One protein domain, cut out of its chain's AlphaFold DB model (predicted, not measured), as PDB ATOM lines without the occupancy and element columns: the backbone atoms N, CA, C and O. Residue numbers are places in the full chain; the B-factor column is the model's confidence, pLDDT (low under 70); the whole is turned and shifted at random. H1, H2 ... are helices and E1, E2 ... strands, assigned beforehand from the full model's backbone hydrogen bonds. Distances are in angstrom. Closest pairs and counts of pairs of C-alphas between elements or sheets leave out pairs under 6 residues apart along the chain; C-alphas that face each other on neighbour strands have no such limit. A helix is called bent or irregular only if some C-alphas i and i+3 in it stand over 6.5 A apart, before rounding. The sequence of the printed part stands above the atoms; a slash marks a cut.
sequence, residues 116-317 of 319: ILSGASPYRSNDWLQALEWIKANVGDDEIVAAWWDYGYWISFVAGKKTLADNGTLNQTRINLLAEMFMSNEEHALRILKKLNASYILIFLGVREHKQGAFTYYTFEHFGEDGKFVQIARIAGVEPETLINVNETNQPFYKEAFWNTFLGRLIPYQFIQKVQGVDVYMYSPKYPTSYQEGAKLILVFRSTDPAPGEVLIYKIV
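Overview. This is residues 116 to 317 of the 319 residues of the protein "Oligosaccharyl transferase" of Candidatus Geothermarchaeota archaeon (UniProt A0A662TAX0). A strongly twisted sheet of four strands, E1 E2 E8 E7, stands between helices: H1 packs over one face, with H2 beside it towards the E1 edge, and a cluster of H3, H4, H5 and H7 lies on the other side. E2 runs on into the hairpin E3 and E4, which lies side by side with the hairpin E5 and E6, and together the two hairpins form one end of the domain. The printed part has 202 residues, with seven named helices and eight named strands in the order H1 E1 H2 H3 H4 E2 E3 E4 H5 H6 H7 E5 E6 E7 E8. The four-stranded sheet is mixed, the hairpin sheets are antiparallel, and the class is mixed, helices and strands. The whole is compact, with a radius of gyration of the C-alphas of 16.3 A and spans of 47 by 38 by 37 A.

Arrangement. The largest sheet runs E1, residues 144 to 146, E2, residues 200 to 205, E8, residues 310 to 316, and E7, residues 297 to 302. E1 and E2 are parallel at 35 degrees, with N 146 and O 200 within hydrogen-bond range at 2.8 A. E2 and E8 are antiparallel at 160 degrees, with N 203 and O 312 at 3.0 A. The hairpin E7 and E8 is antiparallel at 150 degrees, with N 315 and O 298 at 2.8 A. H1, residues 127 to 138, is on this sheet at a height of 9.1 A, over E8 and along it at 9 degrees on the local plane. H1 touches H2, residues 149 to 158, with its residues 132 to 135 alone, at a steep tilt of 58 degrees, the same way; the closest C-alphas, of Leu 132 and Ile 155, are 6.6 A apart. H3, residues 172 to 183, is the hub and is not on the sheet. It forms a helical hairpin with H4, residues 186 to 195, at a shallow tilt of 29 degrees, opposite ways, with C-alphas 181 and 189 closest at 4.3 A. E1, then H2, H3 and H4, then E2 make a strand-helix-strand unit, two parallel neighbour strands with helices between them along the chain. H3 also touches H5, residues 225 to 236, at a steep tilt of 59 degrees, with C-alphas 180 and 236 closest at 4.8 A, and H7, residues 262 to 266, with C-alphas 182 and 263 closest at 4.8 A. H4, H5 and H7 only graze the sheet. H6, residues 256 to 260, is close to H7 but not clearly touching it, with C-alphas 258 and 264 closest at 5.6 A. E2 runs on into E3, residues 207 to 212, at 62 degrees. E3 forms a hairpin with E4, residues 215 to 220, with N 210 and O 217 at 2.8 A. E5, residues 269 to 275, forms a hairpin with E6, residues 278 to 283, with N 272 and O 280 at 2.9 A. The closest C-alphas of E4 and E6, those of Tyr 218 and Tyr 281, are 4.9 A apart. In H1, H3, H4, H6 and H7 every O i to N i+4 pair is within hydrogen-bond range; H2 has 4 of 6 and H5 6 of 8.

Along the chain. H1 begins at C-alpha 127 (-20.708, -48.389, -40.850) and is 16.3 A long. H3 is 16.4 A long, H2 14.8 A, H4 14.1 A and H5 14.0 A. H2 is irregular, with C-alphas 150 and 153 7.7 A apart, and H5 only just, with C-alphas 227 and 230 6.8 A apart. E2 is 16.7 A long, E4 17.2 A and E8, which ends at C-alpha 316 (-14.390, -44.435, -61.005), 19.5 A.

Size, cuts and confidence. The C-alphas farthest apart, those of Leu 170 and Gly 213, are 49.2 A apart. The printed part has no cut. The long links are H2 to H3, H5 to H6 and E6 to E7. The mean pLDDT of the printed part is 92.5, and residue 249 is under 70.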
ATOM      1  N   ILE A 116     -19.778 -58.352 -39.556       85.12
ATOM      2  CA  ILE A 116     -20.465 -57.368 -40.407       85.12
ATOM      3  C   ILE A 116     -20.900 -56.108 -39.643       85.12
ATOM      4  O   ILE A 116     -20.993 -55.045 -40.231       85.12
ATOM      5  N   LEU A 117     -21.143 -56.207 -38.334       83.44
ATOM      6  CA  LEU A 117     -21.487 -55.082 -37.454       83.44
ATOM      7  C   LEU A 117     -20.257 -54.458 -36.799       83.44
ATOM      8  O   LEU A 117     -20.391 -53.616 -35.922       83.44
ATOM      9  N   SER A 118     -19.055 -54.926 -37.108       79.31
ATOM     10  CA  SER A 118     -17.851 -54.398 -36.470       79.31
ATOM     11  C   SER A 118     -16.689 -54.192 -37.420       79.31
ATOM     12  O   SER A 118     -15.678 -53.628 -37.028       79.31
ATOM     13  N   GLY A 119     -16.761 -54.674 -38.662       77.44
ATOM     14  CA  GLY A 119     -15.598 -54.700 -39.545       77.44
ATOM     15  C   GLY A 119     -14.424 -55.486 -38.948       77.44
ATOM     16  O   GLY A 119     -13.276 -55.154 -39.212       77.44
ATOM     17  N   ALA A 120     -14.712 -56.505 -38.125       71.00
ATOM     18  CA  ALA A 120     -13.743 -57.258 -37.314       71.00
ATOM     19  C   ALA A 120     -13.085 -56.479 -36.148       71.00
ATOM     20  O   ALA A 120     -12.129 -56.959 -35.544       71.00
ATOM     21  N   SER A 121     -13.645 -55.328 -35.777       78.62
ATOM     22  CA  SER A 121     -13.352 -54.595 -34.542       78.62
ATOM     23  C   SER A 121     -14.047 -55.228 -33.318       78.62
ATOM     24  O   SER A 121     -15.074 -55.901 -33.466       78.62
ATOM     25  N   PRO A 122     -13.562 -55.004 -32.079       79.94
ATOM     26  CA  PRO A 122     -14.334 -55.298 -30.868       79.94
ATOM     27  C   PRO A 122     -15.529 -54.344 -30.665       79.94
ATOM     28  O   PRO A 122     -16.366 -54.590 -29.795       79.94
ATOM     29  N   TYR A 123     -15.622 -53.259 -31.438       84.38
ATOM     30  CA  TYR A 123     -16.679 -52.256 -31.320       84.38
ATOM     31  C   TYR A 123     -17.870 -52.577 -32.231       84.38
ATOM     32  O   TYR A 123     -17.702 -53.004 -33.367       84.38
ATOM     33  N   ARG A 124     -19.091 -52.358 -31.729       86.25
ATOM     34  CA  ARG A 124     -20.319 -52.411 -32.539       86.25
ATOM     35  C   ARG A 124     -20.447 -51.099 -33.313       86.25
ATOM     36  O   ARG A 124     -20.425 -50.048 -32.682       86.25
ATOM     37  N   SER A 125     -20.600 -51.187 -34.628       87.25
ATOM     38  CA  SER A 125     -20.781 -50.075 -35.558       87.25
ATOM     39  C   SER A 125     -21.802 -50.430 -36.646       87.25
ATOM     40  O   SER A 125     -21.921 -51.584 -37.062       87.25
ATOM     41  N   ASN A 126     -22.522 -49.431 -37.151       90.56
ATOM     42  CA  ASN A 126     -23.394 -49.581 -38.314       90.56
ATOM     43  C   ASN A 126     -22.719 -49.180 -39.633       90.56
ATOM     44  O   ASN A 126     -23.403 -49.167 -40.656       90.56
ATOM     45  N   ASP A 127     -21.419 -48.866 -39.648       92.38
ATOM     46  CA  ASP A 127     -20.708 -48.389 -40.850       92.38
ATOM     47  C   ASP A 127     -20.911 -49.302 -42.063       92.38
ATOM     48  O   ASP A 127     -21.288 -48.859 -43.148       92.38
ATOM     49  N   TRP A 128     -20.710 -50.603 -41.857       94.38
ATOM     50  CA  TRP A 128     -20.863 -51.615 -42.898       94.38
ATOM     51  C   TRP A 128     -22.311 -51.804 -43.330       94.38
ATOM     52  O   TRP A 128     -22.561 -51.985 -44.517       94.38
ATOM     53  N   LEU A 129     -23.274 -51.732 -42.407       93.94
ATOM     54  CA  LEU A 129     -24.689 -51.814 -42.773       93.94
ATOM     55  C   LEU A 129     -25.097 -50.630 -43.652       93.94
ATOM     56  O   LEU A 129     -25.675 -50.844 -44.715       93.94
ATOM     57  N   GLN A 130     -24.720 -49.409 -43.260       95.00
ATOM     58  CA  GLN A 130     -24.977 -48.197 -44.041       95.00
ATOM     59  C   GLN A 130     -24.330 -48.283 -45.430       95.00
ATOM     60  O   GLN A 130     -24.969 -47.972 -46.435       95.00
ATOM     61  N   ALA A 131     -23.082 -48.753 -45.506       96.62
ATOM     62  CA  ALA A 131     -22.378 -48.917 -46.774       96.62
ATOM     63  C   ALA A 131     -23.044 -49.953 -47.689       96.62
ATOM     64  O   ALA A 131     -23.200 -49.715 -48.885       96.62
ATOM     65  N   LEU A 132     -23.460 -51.101 -47.148       97.06
ATOM     66  CA  LEU A 132     -24.107 -52.163 -47.922       97.06
ATOM     67  C   LEU A 132     -25.507 -51.756 -48.396       97.06
ATOM     68  O   LEU A 132     -25.876 -52.073 -49.528       97.06
ATOM     69  N   GLU A 133     -26.264 -51.022 -47.579       97.00
ATOM     70  CA  GLU A 133     -27.530 -50.412 -47.999       97.00
ATOM     71  C   GLU A 133     -27.312 -49.397 -49.123       97.00
ATOM     72  O   GLU A 133     -28.021 -49.434 -50.133       97.00
ATOM     73  N   TRP A 134     -26.287 -48.551 -49.002       97.94
ATOM     74  CA  TRP A 134     -25.925 -47.606 -50.052       97.94
ATOM     75  C   TRP A 134     -25.531 -48.323 -51.350       97.94
ATOM     76  O   TRP A 134     -26.035 -47.959 -52.413       97.94
ATOM     77  N   ILE A 135     -24.705 -49.373 -51.281       98.25
ATOM     78  CA  ILE A 135     -24.307 -50.181 -52.447       98.25
ATOM     79  C   ILE A 135     -25.541 -50.777 -53.120       98.25
ATOM     80  O   ILE A 135     -25.696 -50.682 -54.338       98.25
ATOM     81  N   LYS A 136     -26.443 -51.364 -52.332       97.75
ATOM     82  CA  LYS A 136     -27.669 -51.981 -52.840       97.75
ATOM     83  C   LYS A 136     -28.549 -50.981 -53.594       97.75
ATOM     84  O   LYS A 136     -29.144 -51.354 -54.602       97.75
ATOM     85  N   ALA A 137     -28.625 -49.740 -53.111       97.75
ATOM     86  CA  ALA A 137     -29.462 -48.693 -53.688       97.75
ATOM     87  C   ALA A 137     -28.823 -47.950 -54.878       97.75
ATOM     88  O   ALA A 137     -29.559 -47.478 -55.741       97.75
ATOM     89  N   ASN A 138     -27.490 -47.830 -54.932       97.56
ATOM     90  CA  ASN A 138     -26.808 -46.914 -55.861       97.56
ATOM     91  C   ASN A 138     -25.914 -47.591 -56.908       97.56
ATOM     92  O   ASN A 138     -25.583 -46.951 -57.902       97.56
ATOM     93  N   VAL A 139     -25.500 -48.845 -56.700       97.62
ATOM     94  CA  VAL A 139     -24.638 -49.576 -57.645       97.62
ATOM     95  C   VAL A 139     -25.510 -50.396 -58.597       97.62
ATOM     96  O   VAL A 139     -26.369 -51.164 -58.157       97.62
ATOM     97  N   GLY A 140     -25.305 -50.248 -59.904       96.62
ATOM     98  CA  GLY A 140     -25.992 -51.030 -60.934       96.62
ATOM     99  C   GLY A 140     -25.635 -52.519 -60.882       96.62
ATOM    100  O   GLY A 140     -24.585 -52.906 -60.382       96.62
ATOM    101  N   ASP A 141     -26.497 -53.386 -61.415       95.12
ATOM    102  CA  ASP A 141     -26.269 -54.845 -61.375       95.12
ATOM    103  C   ASP A 141     -25.090 -55.305 -62.255       95.12
ATOM    104  O   ASP A 141     -24.516 -56.375 -62.037       95.12
ATOM    105  N   ASP A 142     -24.704 -54.492 -63.239       95.12
ATOM    106  CA  ASP A 142     -23.532 -54.710 -64.092       95.12
ATOM    107  C   ASP A 142     -22.271 -53.989 -63.620       95.12
ATOM    108  O   ASP A 142     -21.182 -54.282 -64.113       95.12
ATOM    109  N   GLU A 143     -22.398 -53.109 -62.628       97.25
ATOM    110  CA  GLU A 143     -21.273 -52.403 -62.035       97.25
ATOM    111  C   GLU A 143     -20.574 -53.282 -60.991       97.25
ATOM    112  O   GLU A 143     -21.201 -54.039 -60.244       97.25
ATOM    113  N   ILE A 144     -19.243 -53.198 -60.952       97.69
ATOM    114  CA  ILE A 144     -18.413 -54.069 -60.113       97.69
ATOM    115  C   ILE A 144     -17.731 -53.247 -59.023       97.69
ATOM    116  O   ILE A 144     -17.063 -52.248 -59.305       97.69
ATOM    117  N   VAL A 145     -17.854 -53.704 -57.777       98.19
ATOM    118  CA  VAL A 145     -17.182 -53.110 -56.615       98.19
ATOM    119  C   VAL A 145     -15.847 -53.815 -56.362       98.19
ATOM    120  O   VAL A 145     -15.799 -54.997 -55.998       98.19
ATOM    121  N   ALA A 146     -14.747 -53.089 -56.537       97.81
ATOM    122  CA  ALA A 146     -13.406 -53.499 -56.147       97.81
ATOM    123  C   ALA A 146     -13.220 -53.288 -54.639       97.81
ATOM    124  O   ALA A 146     -13.175 -52.157 -54.172       97.81
ATOM    125  N   ALA A 147     -13.109 -54.372 -53.879       97.12
ATOM    126  CA  ALA A 147     -12.868 -54.342 -52.439       97.12
ATOM    127  C   ALA A 147     -11.839 -55.413 -52.069       97.12
ATOM    128  O   ALA A 147     -11.617 -56.355 -52.840       97.12
ATOM    129  N   TRP A 148     -11.231 -55.294 -50.888       96.44
ATOM    130  CA  TRP A 148     -10.425 -56.387 -50.351       96.44
ATOM    131  C   TRP A 148     -11.280 -57.649 -50.135       96.44
ATOM    132  O   TRP A 148     -12.480 -57.572 -49.858       96.44
ATOM    133  N   TRP A 149     -10.672 -58.826 -50.302       94.94
ATOM    134  CA  TRP A 149     -11.395 -60.102 -50.401       94.94
ATOM    135  C   TRP A 149     -12.180 -60.465 -49.131       94.94
ATOM    136  O   TRP A 149     -13.222 -61.117 -49.238       94.94
ATOM    137  N   ASP A 150     -11.748 -59.968 -47.965       92.62
ATOM    138  CA  ASP A 150     -12.438 -60.084 -46.673       92.62
ATOM    139  C   ASP A 150     -13.930 -59.706 -46.749       92.62
ATOM    140  O   ASP A 150     -14.770 -60.267 -46.036       92.62
ATOM    141  N   TYR A 151     -14.276 -58.753 -47.618       94.12
ATOM    142  CA  TYR A 151     -15.594 -58.117 -47.663       94.12
ATOM    143  C   TYR A 151     -16.476 -58.615 -48.811       94.12
ATOM    144  O   TYR A 151     -17.656 -58.265 -48.887       94.12
ATOM    145  N   GLY A 152     -15.940 -59.461 -49.696       95.06
ATOM    146  CA  GLY A 152     -16.623 -59.830 -50.936       95.06
ATOM    147  C   GLY A 152     -17.977 -60.507 -50.722       95.06
ATOM    148  O   GLY A 152     -18.938 -60.195 -51.418       95.06
ATOM    149  N   TYR A 153     -18.098 -61.369 -49.704       95.06
ATOM    150  CA  TYR A 153     -19.381 -62.002 -49.365       95.06
ATOM    151  C   TYR A 153     -20.426 -61.022 -48.837       95.06
ATOM    152  O   TYR A 153     -21.618 -61.253 -49.025       95.06
ATOM    153  N   TRP A 154     -20.020 -59.928 -48.195       95.62
ATOM    154  CA  TRP A 154     -20.973 -58.909 -47.757       95.62
ATOM    155  C   TRP A 154     -21.539 -58.168 -48.968       95.62
ATOM    156  O   TRP A 154     -22.753 -58.043 -49.109       95.62
ATOM    157  N   ILE A 155     -20.675 -57.782 -49.905       96.81
ATOM    158  CA  ILE A 155     -21.088 -57.114 -51.143       96.81
ATOM    159  C   ILE A 155     -21.986 -58.034 -51.988       96.81
ATOM    160  O   ILE A 155     -23.051 -57.610 -52.443       96.81
ATOM    161  N   SER A 156     -21.605 -59.302 -52.162       96.00
ATOM    162  CA  SER A 156     -22.337 -60.222 -53.036       96.00
ATOM    163  C   SER A 156     -23.633 -60.756 -52.430       96.00
ATOM    164  O   SER A 156     -24.662 -60.721 -53.099       96.00
ATOM    165  N   PHE A 157     -23.630 -61.216 -51.176       94.75
ATOM    166  CA  PHE A 157     -24.811 -61.850 -50.578       94.75
ATOM    167  C   PHE A 157     -25.732 -60.874 -49.842       94.75
ATOM    168  O   PHE A 157     -26.939 -61.099 -49.822       94.75
ATOM    169  N   VAL A 158     -25.198 -59.808 -49.234       95.12
ATOM    170  CA  VAL A 158     -26.018 -58.850 -48.467       95.12
ATOM    171  C   VAL A 158     -26.506 -57.717 -49.364       95.12
ATOM    172  O   VAL A 158     -27.705 -57.435 -49.398       95.12
ATOM    173  N   ALA A 159     -25.600 -57.092 -50.124       96.56
ATOM    174  CA  ALA A 159     -25.969 -56.013 -51.043       96.56
ATOM    175  C   ALA A 159     -26.441 -56.514 -52.422       96.56
ATOM    176  O   ALA A 159     -27.100 -55.765 -53.143       96.56
ATOM    177  N   GLY A 160     -26.162 -57.773 -52.782       97.12
ATOM    178  CA  GLY A 160     -26.603 -58.360 -54.051       97.12
ATOM    179  C   GLY A 160     -25.839 -57.843 -55.273       97.12
ATOM    180  O   GLY A 160     -26.406 -57.832 -56.362       97.12
ATOM    181  N   LYS A 161     -24.593 -57.370 -55.112       97.56
ATOM    182  CA  LYS A 161     -23.803 -56.739 -56.190       97.56
ATOM    183  C   LYS A 161     -22.537 -57.517 -56.541       97.56
ATOM    184  O   LYS A 161     -22.033 -58.323 -55.760       97.56
ATOM    185  N   LYS A 162     -22.009 -57.277 -57.743       97.44
ATOM    186  CA  LYS A 162     -20.788 -57.928 -58.241       97.44
ATOM    187  C   LYS A 162     -19.558 -57.366 -57.520       97.44
ATOM    188  O   LYS A 162     -19.424 -56.157 -57.341       97.44
ATOM    189  N   THR A 163     -18.624 -58.241 -57.150       96.94
ATOM    190  CA  THR A 163     -17.335 -57.863 -56.555       96.94
ATOM    191  C   THR A 163     -16.184 -58.617 -57.211       96.94
ATOM    192  O   THR A 163     -16.382 -59.683 -57.799       96.94
ATOM    193  N   LEU A 164     -14.977 -58.052 -57.145       95.56
ATOM    194  CA  LEU A 164     -13.802 -58.657 -57.764       95.56
ATOM    195  C   LEU A 164     -13.348 -59.920 -57.024       95.56
ATOM    196  O   LEU A 164     -13.113 -60.931 -57.681       95.56
ATOM    197  N   ALA A 165     -13.244 -59.900 -55.698       95.25
ATOM    198  CA  ALA A 165     -12.750 -61.030 -54.913       95.25
ATOM    199  C   ALA A 165     -13.621 -61.286 -53.679       95.25
ATOM    200  O   ALA A 165     -14.337 -60.398 -53.227       95.25
ATOM    201  N   ASP A 166     -13.543 -62.502 -53.139       93.94
ATOM    202  CA  ASP A 166     -14.328 -62.940 -51.989       93.94
ATOM    203  C   ASP A 166     -13.531 -63.817 -51.011       93.94
ATOM    204  O   ASP A 166     -12.411 -64.256 -51.291       93.94
ATOM    205  N   ASN A 167     -14.149 -64.094 -49.859       91.56
ATOM    206  CA  ASN A 167     -13.590 -64.893 -48.766       91.56
ATOM    207  C   ASN A 167     -13.292 -66.351 -49.132       91.56
ATOM    208  O   ASN A 167     -12.606 -67.038 -48.377       91.56
ATOM    209  N   GLY A 168     -13.809 -66.853 -50.255       91.75
ATOM    210  CA  GLY A 168     -13.457 -68.173 -50.761       91.75
ATOM    211  C   GLY A 168     -12.013 -68.227 -51.252       91.75
ATOM    212  O   GLY A 168     -11.395 -69.289 -51.216       91.75
ATOM    213  N   THR A 169     -11.441 -67.093 -51.672       92.50
ATOM    214  CA  THR A 169     -10.047 -66.957 -52.143       92.50
ATOM    215  C   THR A 169      -9.645 -67.941 -53.249       92.50
ATOM    216  O   THR A 169      -8.471 -68.258 -53.437       92.50
ATOM    217  N   LEU A 170     -10.627 -68.406 -54.030       91.56
ATOM    218  CA  LEU A 170     -10.439 -69.444 -55.049       91.56
ATOM    219  C   LEU A 170      -9.562 -68.983 -56.224       91.56
ATOM    220  O   LEU A 170      -8.917 -69.805 -56.869       91.56
ATOM    221  N   ASN A 171      -9.525 -67.676 -56.510       92.44
ATOM    222  CA  ASN A 171      -8.712 -67.090 -57.575       92.44
ATOM    223  C   ASN A 171      -7.618 -66.182 -56.993       92.44
ATOM    224  O   ASN A 171      -7.804 -64.974 -56.833       92.44
ATOM    225  N   GLN A 172      -6.459 -66.775 -56.710       93.06
ATOM    226  CA  GLN A 172      -5.312 -66.065 -56.138       93.06
ATOM    227  C   GLN A 172      -4.731 -65.011 -57.083       93.06
ATOM    228  O   GLN A 172      -4.332 -63.944 -56.630       93.06
ATOM    229  N   THR A 173      -4.746 -65.248 -58.400       94.25
ATOM    230  CA  THR A 173      -4.278 -64.258 -59.383       94.25
ATOM    231  C   THR A 173      -5.046 -62.948 -59.257       94.25
ATOM    232  O   THR A 173      -4.458 -61.872 -59.332       94.25
ATOM    233  N   ARG A 174      -6.358 -63.020 -59.019       92.69
ATOM    234  CA  ARG A 174      -7.180 -61.823 -58.849       92.69
ATOM    235  C   ARG A 174      -6.894 -61.095 -57.534       92.69
ATOM    236  O   ARG A 174      -6.884 -59.870 -57.525       92.69
ATOM    237  N   ILE A 175      -6.622 -61.830 -56.456       96.12
ATOM    238  CA  ILE A 175      -6.213 -61.238 -55.173       96.12
ATOM    239  C   ILE A 175      -4.859 -60.537 -55.314       96.12
ATOM    240  O   ILE A 175      -4.713 -59.412 -54.844       96.12
ATOM    241  N   ASN A 176      -3.908 -61.144 -56.027       96.88
ATOM    242  CA  ASN A 176      -2.610 -60.525 -56.292       96.88
ATOM    243  C   ASN A 176      -2.756 -59.228 -57.099       96.88
ATOM    244  O   ASN A 176      -2.142 -58.232 -56.742       96.88
ATOM    245  N   LEU A 177      -3.625 -59.200 -58.118       97.00
ATOM    246  CA  LEU A 177      -3.910 -57.974 -58.876       97.00
ATOM    247  C   LEU A 177      -4.555 -56.881 -58.012       97.00
ATOM    248  O   LEU A 177      -4.238 -55.708 -58.182       97.00
ATOM    249  N   LEU A 178      -5.447 -57.239 -57.081       97.12
ATOM    250  CA  LEU A 178      -6.005 -56.278 -56.122       97.12
ATOM    251  C   LEU A 178      -4.925 -55.741 -55.176       97.12
ATOM    252  O   LEU A 178      -4.902 -54.548 -54.882       97.12
ATOM    253  N   ALA A 179      -4.019 -56.600 -54.718       97.69
ATOM    254  CA  ALA A 179      -2.911 -56.187 -53.872       97.69
ATOM    255  C   ALA A 179      -1.949 -55.243 -54.613       97.69
ATOM    256  O   ALA A 179      -1.607 -54.179 -54.099       97.69
ATOM    257  N   GLU A 180      -1.578 -55.590 -55.847       97.81
ATOM    258  CA  GLU A 180      -0.768 -54.754 -56.738       97.81
ATOM    259  C   GLU A 180      -1.451 -53.409 -57.018       97.81
ATOM    260  O   GLU A 180      -0.822 -52.356 -56.916       97.81
ATOM    261  N   MET A 181      -2.760 -53.408 -57.277       97.75
ATOM    262  CA  MET A 181      -3.547 -52.182 -57.418       97.75
ATOM    263  C   MET A 181      -3.437 -51.297 -56.171       97.75
ATOM    264  O   MET A 181      -3.154 -50.114 -56.313       97.75
ATOM    265  N   PHE A 182      -3.621 -51.834 -54.962       98.12
ATOM    266  CA  PHE A 182      -3.535 -51.033 -53.736       98.12
ATOM    267  C   PHE A 182      -2.125 -50.488 -53.466       98.12
ATOM    268  O   PHE A 182      -1.996 -49.371 -52.966       98.12
ATOM    269  N   MET A 183      -1.075 -51.245 -53.788       97.75
ATOM    270  CA  MET A 183       0.313 -50.894 -53.449       97.75
ATOM    271  C   MET A 183       1.066 -50.139 -54.551       97.75
ATOM    272  O   MET A 183       2.147 -49.609 -54.305       97.75
ATOM    273  N   SER A 184       0.515 -50.071 -55.761       97.38
ATOM    274  CA  SER A 184       1.109 -49.352 -56.893       97.38
ATOM    275  C   SER A 184       0.770 -47.855 -56.884       97.38
ATOM    276  O   SER A 184       0.089 -47.354 -55.992       97.38
ATOM    277  N   ASN A 185       1.272 -47.107 -57.872       96.94
ATOM    278  CA  ASN A 185       0.863 -45.718 -58.091       96.94
ATOM    279  C   ASN A 185      -0.537 -45.638 -58.734       96.94
ATOM    280  O   ASN A 185      -1.024 -46.606 -59.314       96.94
ATOM    281  N   GLU A 186      -1.174 -44.463 -58.676       95.69
ATOM    282  CA  GLU A 186      -2.542 -44.274 -59.190       95.69
ATOM    283  C   GLU A 186      -2.702 -44.662 -60.666       95.69
ATOM    284  O   GLU A 186      -3.693 -45.286 -61.028       95.69
ATOM    285  N   GLU A 187      -1.750 -44.315 -61.533       95.12
ATOM    286  CA  GLU A 187      -1.862 -44.617 -62.964       95.12
ATOM    287  C   GLU A 187      -1.875 -46.130 -63.220       95.12
ATOM    288  O   GLU A 187      -2.653 -46.638 -64.031       95.12
ATOM    289  N   HIS A 188      -1.022 -46.872 -62.518       96.81
ATOM    290  CA  HIS A 188      -0.988 -48.322 -62.611       96.81
ATOM    291  C   HIS A 188      -2.245 -48.962 -62.007       96.81
ATOM    292  O   HIS A 188      -2.861 -49.819 -62.646       96.81
ATOM    293  N   ALA A 189      -2.681 -48.490 -60.838       97.50
ATOM    294  CA  ALA A 189      -3.895 -48.963 -60.185       97.50
ATOM    295  C   ALA A 189      -5.141 -48.782 -61.068       97.50
ATOM    296  O   ALA A 189      -5.926 -49.715 -61.235       97.50
ATOM    297  N   LEU A 190      -5.285 -47.621 -61.714       96.56
ATOM    298  CA  LEU A 190      -6.389 -47.348 -62.640       96.56
ATOM    299  C   LEU A 190      -6.347 -48.243 -63.884       96.56
ATOM    300  O   LEU A 190      -7.393 -48.697 -64.345       96.56
ATOM    301  N   ARG A 191      -5.155 -48.580 -64.403       96.44
ATOM    302  CA  ARG A 191      -5.026 -49.566 -65.492       96.44
ATOM    303  C   ARG A 191      -5.506 -50.955 -65.069       96.44
ATOM    304  O   ARG A 191      -6.176 -51.622 -65.860       96.44
ATOM    305  N   ILE A 192      -5.191 -51.389 -63.847       97.19
ATOM    306  CA  ILE A 192      -5.683 -52.666 -63.305       97.19
ATOM    307  C   ILE A 192      -7.207 -52.627 -63.152       97.19
ATOM    308  O   ILE A 192      -7.884 -53.532 -63.636       97.19
ATOM    309  N   LEU A 193      -7.752 -51.573 -62.540       96.69
ATOM    310  CA  LEU A 193      -9.195 -51.400 -62.346       96.69
ATOM    311  C   LEU A 193      -9.961 -51.429 -63.671       96.69
ATOM    312  O   LEU A 193     -10.943 -52.162 -63.791       96.69
ATOM    313  N   LYS A 194      -9.455 -50.726 -64.692       95.62
ATOM    314  CA  LYS A 194     -10.015 -50.741 -66.048       95.62
ATOM    315  C   LYS A 194      -9.961 -52.132 -66.678       95.62
ATOM    316  O   LYS A 194     -10.952 -52.599 -67.233       95.62
ATOM    317  N   LYS A 195      -8.835 -52.844 -66.552       95.25
ATOM    318  CA  LYS A 195      -8.695 -54.231 -67.041       95.25
ATOM    319  C   LYS A 195      -9.678 -55.192 -66.362       95.25
ATOM    320  O   LYS A 195     -10.104 -56.165 -66.981       95.25
ATOM    321  N   LEU A 196     -10.016 -54.936 -65.101       95.00
ATOM    322  CA  LEU A 196     -10.961 -55.727 -64.313       95.00
ATOM    323  C   LEU A 196     -12.414 -55.230 -64.421       95.00
ATOM    324  O   LEU A 196     -13.289 -55.822 -63.792       95.00
ATOM    325  N   ASN A 197     -12.668 -54.193 -65.227       95.56
ATOM    326  CA  ASN A 197     -13.971 -53.557 -65.411       95.56
ATOM    327  C   ASN A 197     -14.638 -53.146 -64.084       95.56
ATOM    328  O   ASN A 197     -15.833 -53.352 -63.878       95.56
ATOM    329  N   ALA A 198     -13.843 -52.616 -63.152       97.12
ATOM    330  CA  ALA A 198     -14.353 -52.084 -61.898       97.12
ATOM    331  C   ALA A 198     -15.046 -50.732 -62.123       97.12
ATOM    332  O   ALA A 198     -14.597 -49.918 -62.927       97.12
ATOM    333  N   SER A 199     -16.119 -50.484 -61.375       97.44
ATOM    334  CA  SER A 199     -16.872 -49.220 -61.398       97.44
ATOM    335  C   SER A 199     -16.718 -48.452 -60.085       97.44
ATOM    336  O   SER A 199     -16.730 -47.222 -60.069       97.44
ATOM    337  N   TYR A 200     -16.542 -49.182 -58.981       98.31
ATOM    338  CA  TYR A 200     -16.377 -48.629 -57.640       98.31
ATOM    339  C   TYR A 200     -15.177 -49.253 -56.938       98.31
ATOM    340  O   TYR A 200     -14.820 -50.397 -57.212       98.31
ATOM    341  N   ILE A 201     -14.597 -48.519 -55.995       98.25
ATOM    342  CA  ILE A 201     -13.558 -48.988 -55.076       98.25
ATOM    343  C   ILE A 201     -14.089 -48.804 -53.661       98.25
ATOM    344  O   ILE A 201     -14.567 -47.723 -53.330       98.25
ATOM    345  N   LEU A 202     -13.998 -49.833 -52.829       98.12
ATOM    346  CA  LEU A 202     -14.374 -49.786 -51.425       98.12
ATOM    347  C   LEU A 202     -13.150 -50.079 -50.563       98.12
ATOM    348  O   LEU A 202     -12.455 -51.066 -50.803       98.12
ATOM    349  N   ILE A 203     -12.935 -49.240 -49.550       97.44
ATOM    350  CA  ILE A 203     -11.971 -49.490 -48.475       97.44
ATOM    351  C   ILE A 203     -12.647 -49.328 -47.114       97.44
ATOM    352  O   ILE A 203     -13.596 -48.549 -46.971       97.44
ATOM    353  N   PHE A 204     -12.142 -50.038 -46.113       95.88
ATOM    354  CA  PHE A 204     -12.539 -49.894 -44.721       95.88
ATOM    355  C   PHE A 204     -11.351 -49.454 -43.867       95.88
ATOM    356  O   PHE A 204     -10.227 -49.913 -44.031       95.88
ATOM    357  N   LEU A 205     -11.584 -48.545 -42.932       94.69
ATOM    358  CA  LEU A 205     -10.549 -48.026 -42.047       94.69
ATOM    359  C   LEU A 205     -10.999 -48.177 -40.600       94.69
ATOM    360  O   LEU A 205     -12.149 -47.903 -40.264       94.69
ATOM    361  N   GLY A 206     -10.090 -48.579 -39.719       93.06
ATOM    362  CA  GLY A 206     -10.321 -48.564 -38.277       93.06
ATOM    363  C   GLY A 206     -10.113 -47.170 -37.695       93.06
ATOM    364  O   GLY A 206      -9.241 -47.000 -36.857       93.06
ATOM    365  N   VAL A 207     -10.843 -46.151 -38.138       91.88
ATOM    366  CA  VAL A 207     -10.624 -44.768 -37.679       91.88
ATOM    367  C   VAL A 207     -11.523 -44.437 -36.497       91.88
ATOM    368  O   VAL A 207     -12.706 -44.757 -36.505       91.88
ATOM    369  N   ARG A 208     -10.976 -43.746 -35.493       91.75
ATOM    370  CA  ARG A 208     -11.746 -43.135 -34.405       91.75
ATOM    371  C   ARG A 208     -11.723 -41.617 -34.515       91.75
ATOM    372  O   ARG A 208     -10.652 -41.017 -34.582       91.75
ATOM    373  N   GLU A 209     -12.905 -41.012 -34.463       91.56
ATOM    374  CA  GLU A 209     -13.085 -39.566 -34.361       91.56
ATOM    375  C   GLU A 209     -12.990 -39.092 -32.905       91.56
ATOM    376  O   GLU A 209     -13.616 -39.654 -32.003       91.56
ATOM    377  N   HIS A 210     -12.246 -38.013 -32.680       90.50
ATOM    378  CA  HIS A 210     -12.128 -37.330 -31.396       90.50
ATOM    379  C   HIS A 210     -12.510 -35.863 -31.553       90.50
ATOM    380  O   HIS A 210     -12.030 -35.173 -32.452       90.50
ATOM    381  N   LYS A 211     -13.343 -35.364 -30.637       88.81
ATOM    382  CA  LYS A 211     -13.765 -33.959 -30.597       88.81
ATOM    383  C   LYS A 211     -13.208 -33.285 -29.356       88.81
ATOM    384  O   LYS A 211     -13.486 -33.712 -28.237       88.81
ATOM    385  N   GLN A 212     -12.466 -32.201 -29.549       85.69
ATOM    386  CA  GLN A 212     -11.982 -31.337 -28.479       85.69
ATOM    387  C   GLN A 212     -12.413 -29.895 -28.762       85.69
ATOM    388  O   GLN A 212     -11.748 -29.141 -29.473       85.69
ATOM    389  N   GLY A 213     -13.573 -29.512 -28.223       86.12
ATOM    390  CA  GLY A 213     -14.199 -28.227 -28.538       86.12
ATOM    391  C   GLY A 213     -14.579 -28.147 -30.020       86.12
ATOM    392  O   GLY A 213     -15.307 -29.002 -30.513       86.12
ATOM    393  N   ALA A 214     -14.076 -27.129 -30.724       84.75
ATOM    394  CA  ALA A 214     -14.285 -26.959 -32.166       84.75
ATOM    395  C   ALA A 214     -13.307 -27.777 -33.035       84.75
ATOM    396  O   ALA A 214     -13.464 -27.825 -34.253       84.75
ATOM    397  N   PHE A 215     -12.290 -28.401 -32.434       85.31
ATOM    398  CA  PHE A 215     -11.279 -29.163 -33.159       85.31
ATOM    399  C   PHE A 215     -11.666 -30.645 -33.223       85.31
ATOM    400  O   PHE A 215     -11.949 -31.260 -32.193       85.31
ATOM    401  N   THR A 216     -11.671 -31.211 -34.430       89.69
ATOM    402  CA  THR A 216     -11.909 -32.642 -34.669       89.69
ATOM    403  C   THR A 216     -10.638 -33.269 -35.220       89.69
ATOM    404  O   THR A 216     -10.070 -32.757 -36.186       89.69
ATOM    405  N   TYR A 217     -10.194 -34.361 -34.609       92.19
ATOM    406  CA  TYR A 217      -9.025 -35.118 -35.043       92.19
ATOM    407  C   TYR A 217      -9.297 -36.616 -35.017       92.19
ATOM    408  O   TYR A 217     -10.252 -37.081 -34.400       92.19
ATOM    409  N   TYR A 218      -8.444 -37.367 -35.702       93.56
ATOM    410  CA  TYR A 218      -8.649 -38.781 -35.971       93.56
ATOM    411  C   TYR A 218      -7.424 -39.601 -35.579       93.56
ATOM    412  O   TYR A 218      -6.290 -39.132 -35.694       93.56
ATOM    413  N   THR A 219      -7.654 -40.830 -35.130       93.12
ATOM    414  CA  THR A 219      -6.603 -41.813 -34.824       93.12
ATOM    415  C   THR A 219      -6.923 -43.138 -35.505       93.12
ATOM    416  O   THR A 219      -8.082 -43.559 -35.489       93.12
ATOM    417  N   PHE A 220      -5.914 -43.809 -36.061       92.25
ATOM    418  CA  PHE A 220      -6.068 -45.156 -36.614       92.25
ATOM    419  C   PHE A 220      -5.945 -46.224 -35.522       92.25
ATOM    420  O   PHE A 220      -5.027 -46.203 -34.704       92.25
ATOM    421  N   GLU A 221      -6.873 -47.169 -35.540       90.44
ATOM    422  CA  GLU A 221      -6.945 -48.360 -34.690       90.44
ATOM    423  C   GLU A 221      -6.516 -49.625 -35.459       90.44
ATOM    424  O   GLU A 221      -6.351 -50.680 -34.851       90.44
ATOM    425  N   HIS A 222      -6.267 -49.523 -36.773       90.88
ATOM    426  CA  HIS A 222      -5.653 -50.569 -37.602       90.88
ATOM    427  C   HIS A 222      -6.529 -51.822 -37.792       90.88
ATOM    428  O   HIS A 222      -6.017 -52.934 -37.938       90.88
ATOM    429  N   PHE A 223      -7.857 -51.660 -37.803       88.69
ATOM    430  CA  PHE A 223      -8.804 -52.769 -38.003       88.69
ATOM    431  C   PHE A 223      -9.105 -53.076 -39.480       88.69
ATOM    432  O   PHE A 223      -9.508 -54.199 -39.802       88.69
ATOM    433  N   GLY A 224      -8.931 -52.104 -40.378       92.38
ATOM    434  CA  GLY A 224      -9.233 -52.228 -41.801       92.38
ATOM    435  C   GLY A 224      -7.983 -52.268 -42.666       92.38
ATOM    436  O   GLY A 224      -6.938 -52.776 -42.255       92.38
ATOM    437  N   GLU A 225      -8.076 -51.735 -43.876       94.75
ATOM    438  CA  GLU A 225      -6.959 -51.577 -44.801       94.75
ATOM    439  C   GLU A 225      -5.817 -50.737 -44.203       94.75
ATOM    440  O   GLU A 225      -4.663 -50.970 -44.552       94.75
ATOM    441  N   ASP A 226      -6.100 -49.858 -43.235       92.19
ATOM    442  CA  ASP A 226      -5.103 -49.123 -42.442       92.19
ATOM    443  C   ASP A 226      -4.191 -50.039 -41.605       92.19
ATOM    444  O   ASP A 226      -3.031 -49.716 -41.381       92.19
ATOM    445  N   GLY A 227      -4.650 -51.222 -41.194       92.06
ATOM    446  CA  GLY A 227      -3.795 -52.238 -40.561       92.06
ATOM    447  C   GLY A 227      -3.379 -53.366 -41.502       92.06
ATOM    448  O   GLY A 227      -2.248 -53.854 -41.461       92.06
ATOM    449  N   LYS A 228      -4.297 -53.783 -42.379       93.31
ATOM    450  CA  LYS A 228      -4.135 -54.946 -43.263       93.31
ATOM    451  C   LYS A 228      -3.194 -54.690 -44.433       93.31
ATOM    452  O   LYS A 228      -2.757 -55.653 -45.065       93.31
ATOM    453  N   PHE A 229      -2.851 -53.435 -44.731       95.19
ATOM    454  CA  PHE A 229      -1.953 -53.121 -45.843       95.19
ATOM    455  C   PHE A 229      -0.598 -53.836 -45.748       95.19
ATOM    456  O   PHE A 229       0.012 -54.063 -46.781       95.19
ATOM    457  N   VAL A 230      -0.132 -54.246 -44.561       95.12
ATOM    458  CA  VAL A 230       1.100 -55.046 -44.418       95.12
ATOM    459  C   VAL A 230       0.971 -56.385 -45.149       95.12
ATOM    460  O   VAL A 230       1.886 -56.820 -45.849       95.12
ATOM    461  N   GLN A 231      -0.169 -57.058 -45.010       95.44
ATOM    462  CA  GLN A 231      -0.466 -58.303 -45.710       95.44
ATOM    463  C   GLN A 231      -0.727 -58.041 -47.194       95.44
ATOM    464  O   GLN A 231      -0.259 -58.816 -48.025       95.44
ATOM    465  N   ILE A 232      -1.408 -56.939 -47.529       97.00
ATOM    466  CA  ILE A 232      -1.613 -56.513 -48.923       97.00
ATOM    467  C   ILE A 232      -0.254 -56.290 -49.610       97.00
ATOM    468  O   ILE A 232      -0.019 -56.834 -50.684       97.00
ATOM    469  N   ALA A 233       0.677 -55.591 -48.960       97.06
ATOM    470  CA  ALA A 233       2.037 -55.348 -49.434       97.06
ATOM    471  C   ALA A 233       2.788 -56.655 -49.699       97.06
ATOM    472  O   ALA A 233       3.292 -56.857 -50.800       97.06
ATOM    473  N   ARG A 234       2.769 -57.594 -48.746       96.56
ATOM    474  CA  ARG A 234       3.408 -58.911 -48.917       96.56
ATOM    475  C   ARG A 234       2.846 -59.689 -50.104       96.56
ATOM    476  O   ARG A 234       3.610 -60.302 -50.840       96.56
ATOM    477  N   ILE A 235       1.528 -59.658 -50.303       96.38
ATOM    478  CA  ILE A 235       0.873 -60.319 -51.443       96.38
ATOM    479  C   ILE A 235       1.250 -59.630 -52.763       96.38
ATOM    480  O   ILE A 235       1.460 -60.306 -53.768       96.38
ATOM    481  N   ALA A 236       1.387 -58.303 -52.755       96.31
ATOM    482  CA  ALA A 236       1.851 -57.520 -53.898       96.31
ATOM    483  C   ALA A 236       3.363 -57.663 -54.175       96.31
ATOM    484  O   ALA A 236       3.840 -57.155 -55.187       96.31
ATOM    485  N   GLY A 237       4.129 -58.316 -53.292       95.94
ATOM    486  CA  GLY A 237       5.590 -58.399 -53.388       95.94
ATOM    487  C   GLY A 237       6.320 -57.109 -52.991       95.94
ATOM    488  O   GLY A 237       7.451 -56.892 -53.418       95.94
ATOM    489  N   VAL A 238       5.683 -56.244 -52.197       95.81
ATOM    490  CA  VAL A 238       6.269 -55.017 -51.638       95.81
ATOM    491  C   VAL A 238       6.712 -55.272 -50.197       95.81
ATOM    492  O   VAL A 238       5.917 -55.718 -49.369       95.81
ATOM    493  N   GLU A 239       7.969 -54.954 -49.887       94.69
ATOM    494  CA  GLU A 239       8.539 -55.100 -48.541       94.69
ATOM    495  C   GLU A 239       7.888 -54.105 -47.555       94.69
ATOM    496  O   GLU A 239       8.045 -52.887 -47.729       94.69
ATOM    497  N   PRO A 240       7.160 -54.563 -46.514       92.88
ATOM    498  CA  PRO A 240       6.433 -53.681 -45.596       92.88
ATOM    499  C   PRO A 240       7.317 -52.676 -44.851       92.88
ATOM    500  O   PRO A 240       6.866 -51.583 -44.514       92.88
ATOM    501  N   GLU A 241       8.586 -53.003 -44.627       91.81
ATOM    502  CA  GLU A 241       9.572 -52.147 -43.964       91.81
ATOM    503  C   GLU A 241       9.804 -50.840 -44.733       91.81
ATOM    504  O   GLU A 241      10.230 -49.843 -44.149       91.81
ATOM    505  N   THR A 242       9.492 -50.803 -46.030       93.31
ATOM    506  CA  THR A 242       9.538 -49.576 -46.839       93.31
ATOM    507  C   THR A 242       8.359 -48.639 -46.564       93.31
ATOM    508  O   THR A 242       8.466 -47.439 -46.810       93.31
ATOM    509  N   LEU A 243       7.266 -49.159 -45.995       93.88
ATOM    510  CA  LEU A 243       5.994 -48.458 -45.807       93.88
ATOM    511  C   LEU A 243       5.756 -48.008 -44.357       93.88
ATOM    512  O   LEU A 243       5.023 -47.042 -44.151       93.88
ATOM    513  N   ILE A 244       6.383 -48.653 -43.363       93.38
ATOM    514  CA  ILE A 244       6.180 -48.337 -41.937       93.38
ATOM    515  C   ILE A 244       7.445 -48.221 -41.096       93.38
ATOM    516  O   ILE A 244       8.495 -48.784 -41.406       93.38
ATOM    517  N   ASN A 245       7.300 -47.510 -39.980       88.00
ATOM    518  CA  ASN A 245       8.270 -47.382 -38.901       88.00
ATOM    519  C   ASN A 245       7.833 -48.229 -37.694       88.00
ATOM    520  O   ASN A 245       7.076 -47.771 -36.844       88.00
ATOM    521  N   VAL A 246       8.317 -49.471 -37.599       77.31
ATOM    522  CA  VAL A 246       7.960 -50.385 -36.490       77.31
ATOM    523  C   VAL A 246       8.803 -50.134 -35.231       77.31
ATOM    524  O   VAL A 246       8.331 -50.345 -34.119       77.31
ATOM    525  N   ASN A 247      10.035 -49.638 -35.394       74.81
ATOM    526  CA  ASN A 247      11.027 -49.543 -34.313       74.81
ATOM    527  C   ASN A 247      11.393 -48.101 -33.919       74.81
ATOM    528  O   ASN A 247      12.274 -47.894 -33.088       74.81
ATOM    529  N   GLU A 248      10.737 -47.100 -34.508       76.12
ATOM    530  CA  GLU A 248      11.090 -45.690 -34.329       76.12
ATOM    531  C   GLU A 248       9.962 -44.946 -33.613       76.12
ATOM    532  O   GLU A 248       9.041 -44.408 -34.224       76.12
ATOM    533  N   THR A 249      10.031 -44.909 -32.282       69.88
ATOM    534  CA  THR A 249       8.977 -44.348 -31.414       69.88
ATOM    535  C   THR A 249       8.655 -42.879 -31.699       69.88
ATOM    536  O   THR A 249       7.507 -42.461 -31.525       69.88
ATOM    537  N   ASN A 250       9.636 -42.115 -32.188       77.94
ATOM    538  CA  ASN A 250       9.499 -40.692 -32.501       77.94
ATOM    539  C   ASN A 250       9.049 -40.403 -33.941       77.94
ATOM    540  O   ASN A 250       8.773 -39.247 -34.248       77.94
ATOM    541  N   GLN A 251       8.965 -41.411 -34.810       80.44
ATOM    542  CA  GLN A 251       8.494 -41.237 -36.185       80.44
ATOM    543  C   GLN A 251       7.018 -41.623 -36.317       80.44
ATOM    544  O   GLN A 251       6.542 -42.451 -35.532       80.44
ATOM    545  N   PRO A 252       6.274 -41.051 -37.282       84.12
ATOM    546  CA  PRO A 252       4.935 -41.532 -37.603       84.12
ATOM    547  C   PRO A 252       4.994 -42.998 -38.039       84.12
ATOM    548  O   PRO A 252       5.964 -43.434 -38.663       84.12
ATOM    549  N   PHE A 253       3.949 -43.753 -37.722       88.31
ATOM    550  CA  PHE A 253       3.827 -45.170 -38.041       88.31
ATOM    551  C   PHE A 253       3.949 -45.417 -39.548       88.31
ATOM    552  O   PHE A 253       4.715 -46.284 -39.964       88.31
ATOM    553  N   TYR A 254       3.267 -44.613 -40.369       93.31
ATOM    554  CA  TYR A 254       3.340 -44.688 -41.830       93.31
ATOM    555  C   TYR A 254       4.444 -43.786 -42.391       93.31
ATOM    556  O   TYR A 254       4.512 -42.595 -42.078       93.31
ATOM    557  N   LYS A 255       5.262 -44.337 -43.291       94.81
ATOM    558  CA  LYS A 255       6.259 -43.593 -44.075       94.81
ATOM    559  C   LYS A 255       5.600 -42.852 -45.237       94.81
ATOM    560  O   LYS A 255       4.515 -43.205 -45.687       94.81
ATOM    561  N   GLU A 256       6.297 -41.869 -45.803       93.69
ATOM    562  CA  GLU A 256       5.841 -41.155 -47.006       93.69
ATOM    563  C   GLU A 256       5.577 -42.105 -48.188       93.69
ATOM    564  O   GLU A 256       4.595 -41.950 -48.911       93.69
ATOM    565  N   ALA A 257       6.396 -43.155 -48.326       95.00
ATOM    566  CA  ALA A 257       6.217 -44.186 -49.343       95.00
ATOM    567  C   ALA A 257       4.823 -44.837 -49.293       95.00
ATOM    568  O   ALA A 257       4.233 -45.065 -50.346       95.00
ATOM    569  N   PHE A 258       4.257 -45.062 -48.099       96.25
ATOM    570  CA  PHE A 258       2.888 -45.563 -47.950       96.25
ATOM    571  C   PHE A 258       1.864 -44.581 -48.521       96.25
ATOM    572  O   PHE A 258       1.000 -44.973 -49.303       96.25
ATOM    573  N   TRP A 259       1.986 -43.293 -48.200       95.75
ATOM    574  CA  TRP A 259       1.059 -42.255 -48.665       95.75
ATOM    575  C   TRP A 259       1.110 -42.007 -50.178       95.75
ATOM    576  O   TRP A 259       0.137 -41.482 -50.731       95.75
ATOM    577  N   ASN A 260       2.208 -42.411 -50.826       95.31
ATOM    578  CA  ASN A 260       2.403 -42.382 -52.277       95.31
ATOM    579  C   ASN A 260       1.805 -43.602 -53.004       95.31
ATOM    580  O   ASN A 260       1.625 -43.549 -54.223       95.31
ATOM    581  N   THR A 261       1.463 -44.677 -52.284       97.56
ATOM    582  CA  THR A 261       0.699 -45.803 -52.850       97.56
ATOM    583  C   THR A 261      -0.741 -45.399 -53.153       97.56
ATOM    584  O   THR A 261      -1.273 -44.435 -52.595       97.56
ATOM    585  N   PHE A 262      -1.414 -46.159 -54.011       97.81
ATOM    586  CA  PHE A 262      -2.813 -45.933 -54.336       97.81
ATOM    587  C   PHE A 262      -3.715 -46.051 -53.103       97.81
ATOM    588  O   PHE A 262      -4.542 -45.168 -52.880       97.81
ATOM    589  N   LEU A 263      -3.501 -47.053 -52.243       97.88
ATOM    590  CA  LEU A 263      -4.222 -47.176 -50.974       97.88
ATOM    591  C   LEU A 263      -4.012 -45.945 -50.087       97.88
ATOM    592  O   LEU A 263      -4.981 -45.362 -49.606       97.88
ATOM    593  N   GLY A 264      -2.767 -45.488 -49.938       96.75
ATOM    594  CA  GLY A 264      -2.460 -44.268 -49.191       96.75
ATOM    595  C   GLY A 264      -3.128 -43.016 -49.773       96.75
ATOM    596  O   GLY A 264      -3.410 -42.067 -49.039       96.75
ATOM    597  N   ARG A 265      -3.421 -42.984 -51.080       95.88
ATOM    598  CA  ARG A 265      -4.193 -41.900 -51.715       95.88
ATOM    599  C   ARG A 265      -5.704 -42.023 -51.500       95.88
ATOM    600  O   ARG A 265      -6.366 -40.995 -51.412       95.88
ATOM    601  N   LEU A 266      -6.235 -43.238 -51.373       97.19
ATOM    602  CA  LEU A 266      -7.643 -43.479 -51.034       97.19
ATOM    603  C   LEU A 266      -7.960 -43.177 -49.561       97.19
ATOM    604  O   LEU A 266      -9.122 -43.000 -49.216       97.19
ATOM    605  N   ILE A 267      -6.963 -43.105 -48.680       96.56
ATOM    606  CA  ILE A 267      -7.162 -42.740 -47.273       96.56
ATOM    607  C   ILE A 267      -7.264 -41.204 -47.152       96.56
ATOM    608  O   ILE A 267      -6.288 -40.505 -47.442       96.56
ATOM    609  N   PRO A 268      -8.410 -40.643 -46.711       95.38
ATOM    610  CA  PRO A 268      -8.683 -39.204 -46.730       95.38
ATOM    611  C   PRO A 268      -8.172 -38.498 -45.466       95.38
ATOM    612  O   PRO A 268      -8.842 -37.625 -44.915       95.38
ATOM    613  N   TYR A 269      -6.998 -38.890 -44.977       95.12
ATOM    614  CA  TYR A 269      -6.432 -38.389 -43.729       95.12
ATOM    615  C   TYR A 269      -4.998 -37.927 -43.928       95.12
ATOM    616  O   TYR A 269      -4.198 -38.585 -44.592       95.12
ATOM    617  N   GLN A 270      -4.668 -36.794 -43.315       94.06
ATOM    618  CA  GLN A 270      -3.329 -36.224 -43.327       94.06
ATOM    619  C   GLN A 270      -2.767 -36.202 -41.910       94.06
ATOM    620  O   GLN A 270      -3.430 -35.743 -40.979       94.06
ATOM    621  N   PHE A 271      -1.546 -36.712 -41.758       93.88
ATOM    622  CA  PHE A 271      -0.826 -36.682 -40.490       93.88
ATOM    623  C   PHE A 271      -0.578 -35.235 -40.055       93.88
ATOM    624  O   PHE A 271      -0.133 -34.413 -40.859       93.88
ATOM    625  N   ILE A 272      -0.852 -34.940 -38.786       91.38
ATOM    626  CA  ILE A 272      -0.574 -33.636 -38.178       91.38
ATOM    627  C   ILE A 272       0.657 -33.748 -37.286       91.38
ATOM    628  O   ILE A 272       1.655 -33.062 -37.490       91.38
ATOM    629  N   GLN A 273       0.555 -34.589 -36.259       90.69
ATOM    630  CA  GLN A 273       1.552 -34.713 -35.207       90.69
ATOM    631  C   GLN A 273       1.330 -35.999 -34.414       90.69
ATOM    632  O   GLN A 273       0.264 -36.611 -34.472       90.69
ATOM    633  N   LYS A 274       2.319 -36.366 -33.601       88.44
ATOM    634  CA  LYS A 274       2.212 -37.456 -32.634       88.44
ATOM    635  C   LYS A 274       1.932 -36.886 -31.239       88.44
ATOM    636  O   LYS A 274       2.669 -36.023 -30.765       88.44
ATOM    637  N   VAL A 275       0.881 -37.362 -30.571       86.50
ATOM    638  CA  VAL A 275       0.485 -36.959 -29.210       86.50
ATOM    639  C   VAL A 275       0.525 -38.184 -28.306       86.50
ATOM    640  O   VAL A 275      -0.160 -39.164 -28.565       86.50
ATOM    641  N   GLN A 276       1.345 -38.148 -27.249       84.12
ATOM    642  CA  GLN A 276       1.512 -39.272 -26.307       84.12
ATOM    643  C   GLN A 276       1.833 -40.620 -26.991       84.12
ATOM    644  O   GLN A 276       1.404 -41.678 -26.542       84.12
ATOM    645  N   GLY A 277       2.593 -40.587 -28.091       82.75
ATOM    646  CA  GLY A 277       2.954 -41.788 -28.851       82.75
ATOM    647  C   GLY A 277       1.926 -42.223 -29.900       82.75
ATOM    648  O   GLY A 277       2.233 -43.118 -30.683       82.75
ATOM    649  N   VAL A 278       0.761 -41.574 -29.964       86.38
ATOM    650  CA  VAL A 278      -0.310 -41.862 -30.928       86.38
ATOM    651  C   VAL A 278      -0.264 -40.861 -32.077       86.38
ATOM    652  O   VAL A 278      -0.172 -39.653 -31.851       86.38
ATOM    653  N   ASP A 279      -0.339 -41.354 -33.308       91.62
ATOM    654  CA  ASP A 279      -0.408 -40.502 -34.491       91.62
ATOM    655  C   ASP A 279      -1.796 -39.877 -34.629       91.62
ATOM    656  O   ASP A 279      -2.818 -40.566 -34.591       91.62
ATOM    657  N   VAL A 280      -1.815 -38.557 -34.796       93.12
ATOM    658  CA  VAL A 280      -3.031 -37.759 -34.926       93.12
ATOM    659  C   VAL A 280      -3.163 -37.251 -36.352       93.12
ATOM    660  O   VAL A 280      -2.223 -36.694 -36.930       93.12
ATOM    661  N   TYR A 281      -4.366 -37.405 -36.893       94.56
ATOM    662  CA  TYR A 281      -4.707 -37.076 -38.266       94.56
ATOM    663  C   TYR A 281      -5.852 -36.073 -38.340       94.56
ATOM    664  O   TYR A 281      -6.704 -35.995 -37.454       94.56
ATOM    665  N   MET A 282      -5.898 -35.331 -39.441       94.31
ATOM    666  CA  MET A 282      -7.032 -34.496 -39.827       94.31
ATOM    667  C   MET A 282      -7.644 -35.045 -41.108       94.31
ATOM    668  O   MET A 282      -6.926 -35.505 -41.998       94.31
ATOM    669  N   TYR A 283      -8.969 -34.975 -41.202       93.50
ATOM    670  CA  TYR A 283      -9.678 -35.316 -42.427       93.50
ATOM    671  C   TYR A 283      -9.305 -34.325 -43.540       93.50
ATOM    672  O   TYR A 283      -9.531 -33.122 -43.418       93.50
ATOM    673  N   SER A 284      -8.700 -34.842 -44.603       93.38
ATOM    674  CA  SER A 284      -8.185 -34.100 -45.754       93.38
ATOM    675  C   SER A 284      -8.292 -35.008 -46.989       93.38
ATOM    676  O   SER A 284      -7.343 -35.725 -47.327       93.38
ATOM    677  N   PRO A 285      -9.480 -35.090 -47.619       92.50
ATOM    678  CA  PRO A 285      -9.715 -36.003 -48.730       92.50
ATOM    679  C   PRO A 285      -8.914 -35.577 -49.962       92.50
ATOM    680  O   PRO A 285      -8.964 -34.426 -50.389       92.50
ATOM    681  N   LYS A 286      -8.185 -36.528 -50.555       92.38
ATOM    682  CA  LYS A 286      -7.379 -36.306 -51.769       92.38
ATOM    683  C   LYS A 286      -8.212 -36.336 -53.053       92.38
ATOM    684  O   LYS A 286      -7.773 -35.815 -54.075       92.38
ATOM    685  N   TYR A 287      -9.395 -36.944 -52.994       93.38
ATOM    686  CA  TYR A 287     -10.358 -37.008 -54.089       93.38
ATOM    687  C   TYR A 287     -11.596 -36.173 -53.751       93.38
ATOM    688  O   TYR A 287     -11.997 -36.127 -52.583       93.38
ATOM    689  N   PRO A 288     -12.215 -35.515 -54.744       92.38
ATOM    690  CA  PRO A 288     -13.384 -34.685 -54.509       92.38
ATOM    691  C   PRO A 288     -14.605 -35.532 -54.124       92.38
ATOM    692  O   PRO A 288     -14.717 -36.703 -54.487       92.38
ATOM    693  N   THR A 289     -15.542 -34.921 -53.401       89.88
ATOM    694  CA  THR A 289     -16.833 -35.527 -53.018       89.88
ATOM    695  C   THR A 289     -17.941 -35.281 -54.043       89.88
ATOM    696  O   THR A 289     -19.052 -35.787 -53.912       89.88
ATOM    697  N   SER A 290     -17.652 -34.490 -55.074       86.50
ATOM    698  CA  SER A 290     -18.539 -34.199 -56.194       86.50
ATOM    699  C   SER A 290     -17.761 -34.254 -57.505       86.50
ATOM    700  O   SER A 290     -16.529 -34.221 -57.512       86.50
ATOM    701  N   TYR A 291     -18.477 -34.364 -58.625       83.81
ATOM    702  CA  TYR A 291     -17.843 -34.359 -59.938       83.81
ATOM    703  C   TYR A 291     -17.091 -33.044 -60.167       83.81
ATOM    704  O   TYR A 291     -17.659 -31.958 -60.039       83.81
ATOM    705  N   GLN A 292     -15.816 -33.169 -60.518       84.50
ATOM    706  CA  GLN A 292     -14.952 -32.082 -60.956       84.50
ATOM    707  C   GLN A 292     -14.298 -32.506 -62.268       84.50
ATOM    708  O   GLN A 292     -13.938 -33.671 -62.439       84.50
ATOM    709  N   GLU A 293     -14.168 -31.570 -63.203       80.31
ATOM    710  CA  GLU A 293     -13.568 -31.844 -64.507       80.31
ATOM    711  C   GLU A 293     -12.121 -32.342 -64.331       80.31
ATOM    712  O   GLU A 293     -11.319 -31.722 -63.632       80.31
ATOM    713  N   GLY A 294     -11.804 -33.505 -64.911       82.31
ATOM    714  CA  GLY A 294     -10.502 -34.171 -64.763       82.31
ATOM    715  C   GLY A 294     -10.328 -35.033 -63.501       82.31
ATOM    716  O   GLY A 294      -9.243 -35.577 -63.284       82.31
ATOM    717  N   ALA A 295     -11.360 -35.185 -62.661       87.00
ATOM    718  CA  ALA A 295     -11.309 -36.087 -61.513       87.00
ATOM    719  C   ALA A 295     -11.429 -37.552 -61.956       87.00
ATOM    720  O   ALA A 295     -12.460 -37.962 -62.475       87.00
ATOM    721  N   LYS A 296     -10.402 -38.362 -61.676       92.44
ATOM    722  CA  LYS A 296     -10.392 -39.802 -62.003       92.44
ATOM    723  C   LYS A 296     -11.274 -40.633 -61.065       92.44
ATOM    724  O   LYS A 296     -11.827 -41.657 -61.462       92.44
ATOM    725  N   LEU A 297     -11.378 -40.195 -59.807       95.19
ATOM    726  CA  LEU A 297     -12.146 -40.829 -58.735       95.19
ATOM    727  C   LEU A 297     -12.950 -39.774 -57.975       95.19
ATOM    728  O   LEU A 297     -12.475 -38.655 -57.779       95.19
ATOM    729  N   ILE A 298     -14.133 -40.161 -57.498       96.12
ATOM    730  CA  ILE A 298     -14.997 -39.329 -56.649       96.12
ATOM    731  C   ILE A 298     -15.366 -40.124 -55.403       96.12
ATOM    732  O   ILE A 298     -15.841 -41.253 -55.521       96.12
ATOM    733  N   LEU A 299     -15.191 -39.542 -54.217       96.56
ATOM    734  CA  LEU A 299     -15.697 -40.115 -52.971       96.56
ATOM    735  C   LEU A 299     -17.220 -39.942 -52.926       96.56
ATOM    736  O   LEU A 299     -17.714 -38.834 -52.723       96.56
ATOM    737  N   VAL A 300     -17.962 -41.029 -53.132       96.62
ATOM    738  CA  VAL A 300     -19.432 -41.013 -53.255       96.62
ATOM    739  C   VAL A 300     -20.151 -41.464 -51.989       96.62
ATOM    740  O   VAL A 300     -21.333 -41.171 -51.820       96.62
ATOM    741  N   PHE A 301     -19.449 -42.155 -51.092       97.00
ATOM    742  CA  PHE A 301     -19.987 -42.561 -49.802       97.00
ATOM    743  C   PHE A 301     -18.891 -42.589 -48.740       97.00
ATOM    744  O   PHE A 301     -17.779 -43.056 -48.990       97.00
ATOM    745  N   ARG A 302     -19.249 -42.123 -47.546       95.44
ATOM    746  CA  ARG A 302     -18.465 -42.189 -46.317       95.44
ATOM    747  C   ARG A 302     -19.437 -42.490 -45.185       95.44
ATOM    748  O   ARG A 302     -20.411 -41.753 -45.027       95.44
ATOM    749  N   SER A 303     -19.203 -43.560 -44.435       93.69
ATOM    750  CA  SER A 303     -20.018 -43.856 -43.257       93.69
ATOM    751  C   SER A 303     -19.757 -42.843 -42.136       93.69
ATOM    752  O   SER A 303     -18.718 -42.184 -42.107       93.69
ATOM    753  N   THR A 304     -20.730 -42.663 -41.242       83.56
ATOM    754  CA  THR A 304     -20.693 -41.609 -40.212       83.56
ATOM    755  C   THR A 304     -20.982 -42.135 -38.806       83.56
ATOM    756  O   THR A 304     -21.486 -41.381 -37.968       83.56
ATOM    757  N   ASP A 305     -20.763 -43.427 -38.537       81.81
ATOM    758  CA  ASP A 305     -20.974 -43.968 -37.192       81.81
ATOM    759  C   ASP A 305     -19.888 -43.427 -36.232       81.81
ATOM    760  O   ASP A 305     -18.725 -43.313 -36.611       81.81
ATOM    761  N   PRO A 306     -20.234 -43.036 -34.992       74.94
ATOM    762  CA  PRO A 306     -19.251 -42.590 -34.002       74.94
ATOM    763  C   PRO A 306     -18.343 -43.715 -33.474       74.94
ATOM    764  O   PRO A 306     -17.365 -43.434 -32.771       74.94
ATOM    765  N   ALA A 307     -18.677 -44.983 -33.728       81.25
ATOM    766  CA  ALA A 307     -17.823 -46.109 -33.381       81.25
ATOM    767  C   ALA A 307     -16.546 -46.151 -34.249       81.25
ATOM    768  O   ALA A 307     -16.527 -45.623 -35.353       81.25
ATOM    769  N   PRO A 308     -15.457 -46.789 -33.776       83.88
ATOM    770  CA  PRO A 308     -14.244 -46.934 -34.574       83.88
ATOM    771  C   PRO A 308     -14.481 -47.814 -35.795       83.88
ATOM    772  O   PRO A 308     -14.696 -49.025 -35.662       83.88
ATOM    773  N   GLY A 309     -14.412 -47.193 -36.961       90.06
ATOM    774  CA  GLY A 309     -14.786 -47.793 -38.226       90.06
ATOM    775  C   GLY A 309     -15.161 -46.709 -39.224       90.06
ATOM    776  O   GLY A 309     -15.735 -45.685 -38.876       90.06
ATOM    777  N   GLU A 310     -14.786 -46.910 -40.477       93.62
ATOM    778  CA  GLU A 310     -15.197 -46.034 -41.561       93.62
ATOM    779  C   GLU A 310     -15.153 -46.805 -42.874       93.62
ATOM    780  O   GLU A 310     -14.115 -47.354 -43.241       93.62
ATOM    781  N   VAL A 311     -16.274 -46.856 -43.591       96.06
ATOM    782  CA  VAL A 311     -16.327 -47.403 -44.949       96.06
ATOM    783  C   VAL A 311     -16.360 -46.248 -45.938       96.06
ATOM    784  O   VAL A 311     -17.211 -45.360 -45.848       96.06
ATOM    785  N   LEU A 312     -15.448 -46.285 -46.905       97.31
ATOM    786  CA  LEU A 312     -15.334 -45.297 -47.971       97.31
ATOM    787  C   LEU A 312     -15.571 -45.977 -49.314       97.31
ATOM    788  O   LEU A 312     -14.985 -47.027 -49.591       97.31
ATOM    789  N   ILE A 313     -16.403 -45.366 -50.156       98.19
ATOM    790  CA  ILE A 313     -16.665 -45.850 -51.514       98.19
ATOM    791  C   ILE A 313     -16.340 -44.745 -52.507       98.19
ATOM    792  O   ILE A 313     -16.897 -43.647 -52.456       98.19
ATOM    793  N   TYR A 314     -15.459 -45.071 -53.443       97.88
ATOM    794  CA  TYR A 314     -15.045 -44.212 -54.538       97.88
ATOM    795  C   TYR A 314     -15.670 -44.700 -55.840       97.88
ATOM    796  O   TYR A 314     -15.595 -45.885 -56.156       97.88
ATOM    797  N   LYS A 315     -16.263 -43.793 -56.614       97.06
ATOM    798  CA  LYS A 315     -16.698 -44.059 -57.987       97.06
ATOM    799  C   LYS A 315     -15.564 -43.743 -58.954       97.06
ATOM    800  O   LYS A 315     -14.935 -42.691 -58.837       97.06
ATOM    801  N   ILE A 316     -15.338 -44.636 -59.910       95.62
ATOM    802  CA  ILE A 316     -14.390 -44.435 -61.005       95.62
ATOM    803  C   ILE A 316     -15.094 -43.638 -62.104       95.62
ATOM    804  O   ILE A 316     -16.191 -43.999 -62.528       95.62
ATOM    805  N   VAL A 317     -14.502 -42.512 -62.502       88.50
ATOM    806  CA  VAL A 317     -15.118 -41.551 -63.436       88.50
ATOM    807  C   VAL A 317     -14.666 -41.792 -64.872       88.50
ATOM    808  O   VAL A 317     -15.478 -41.702 -65.789       88.50
TER     809      VAL A 317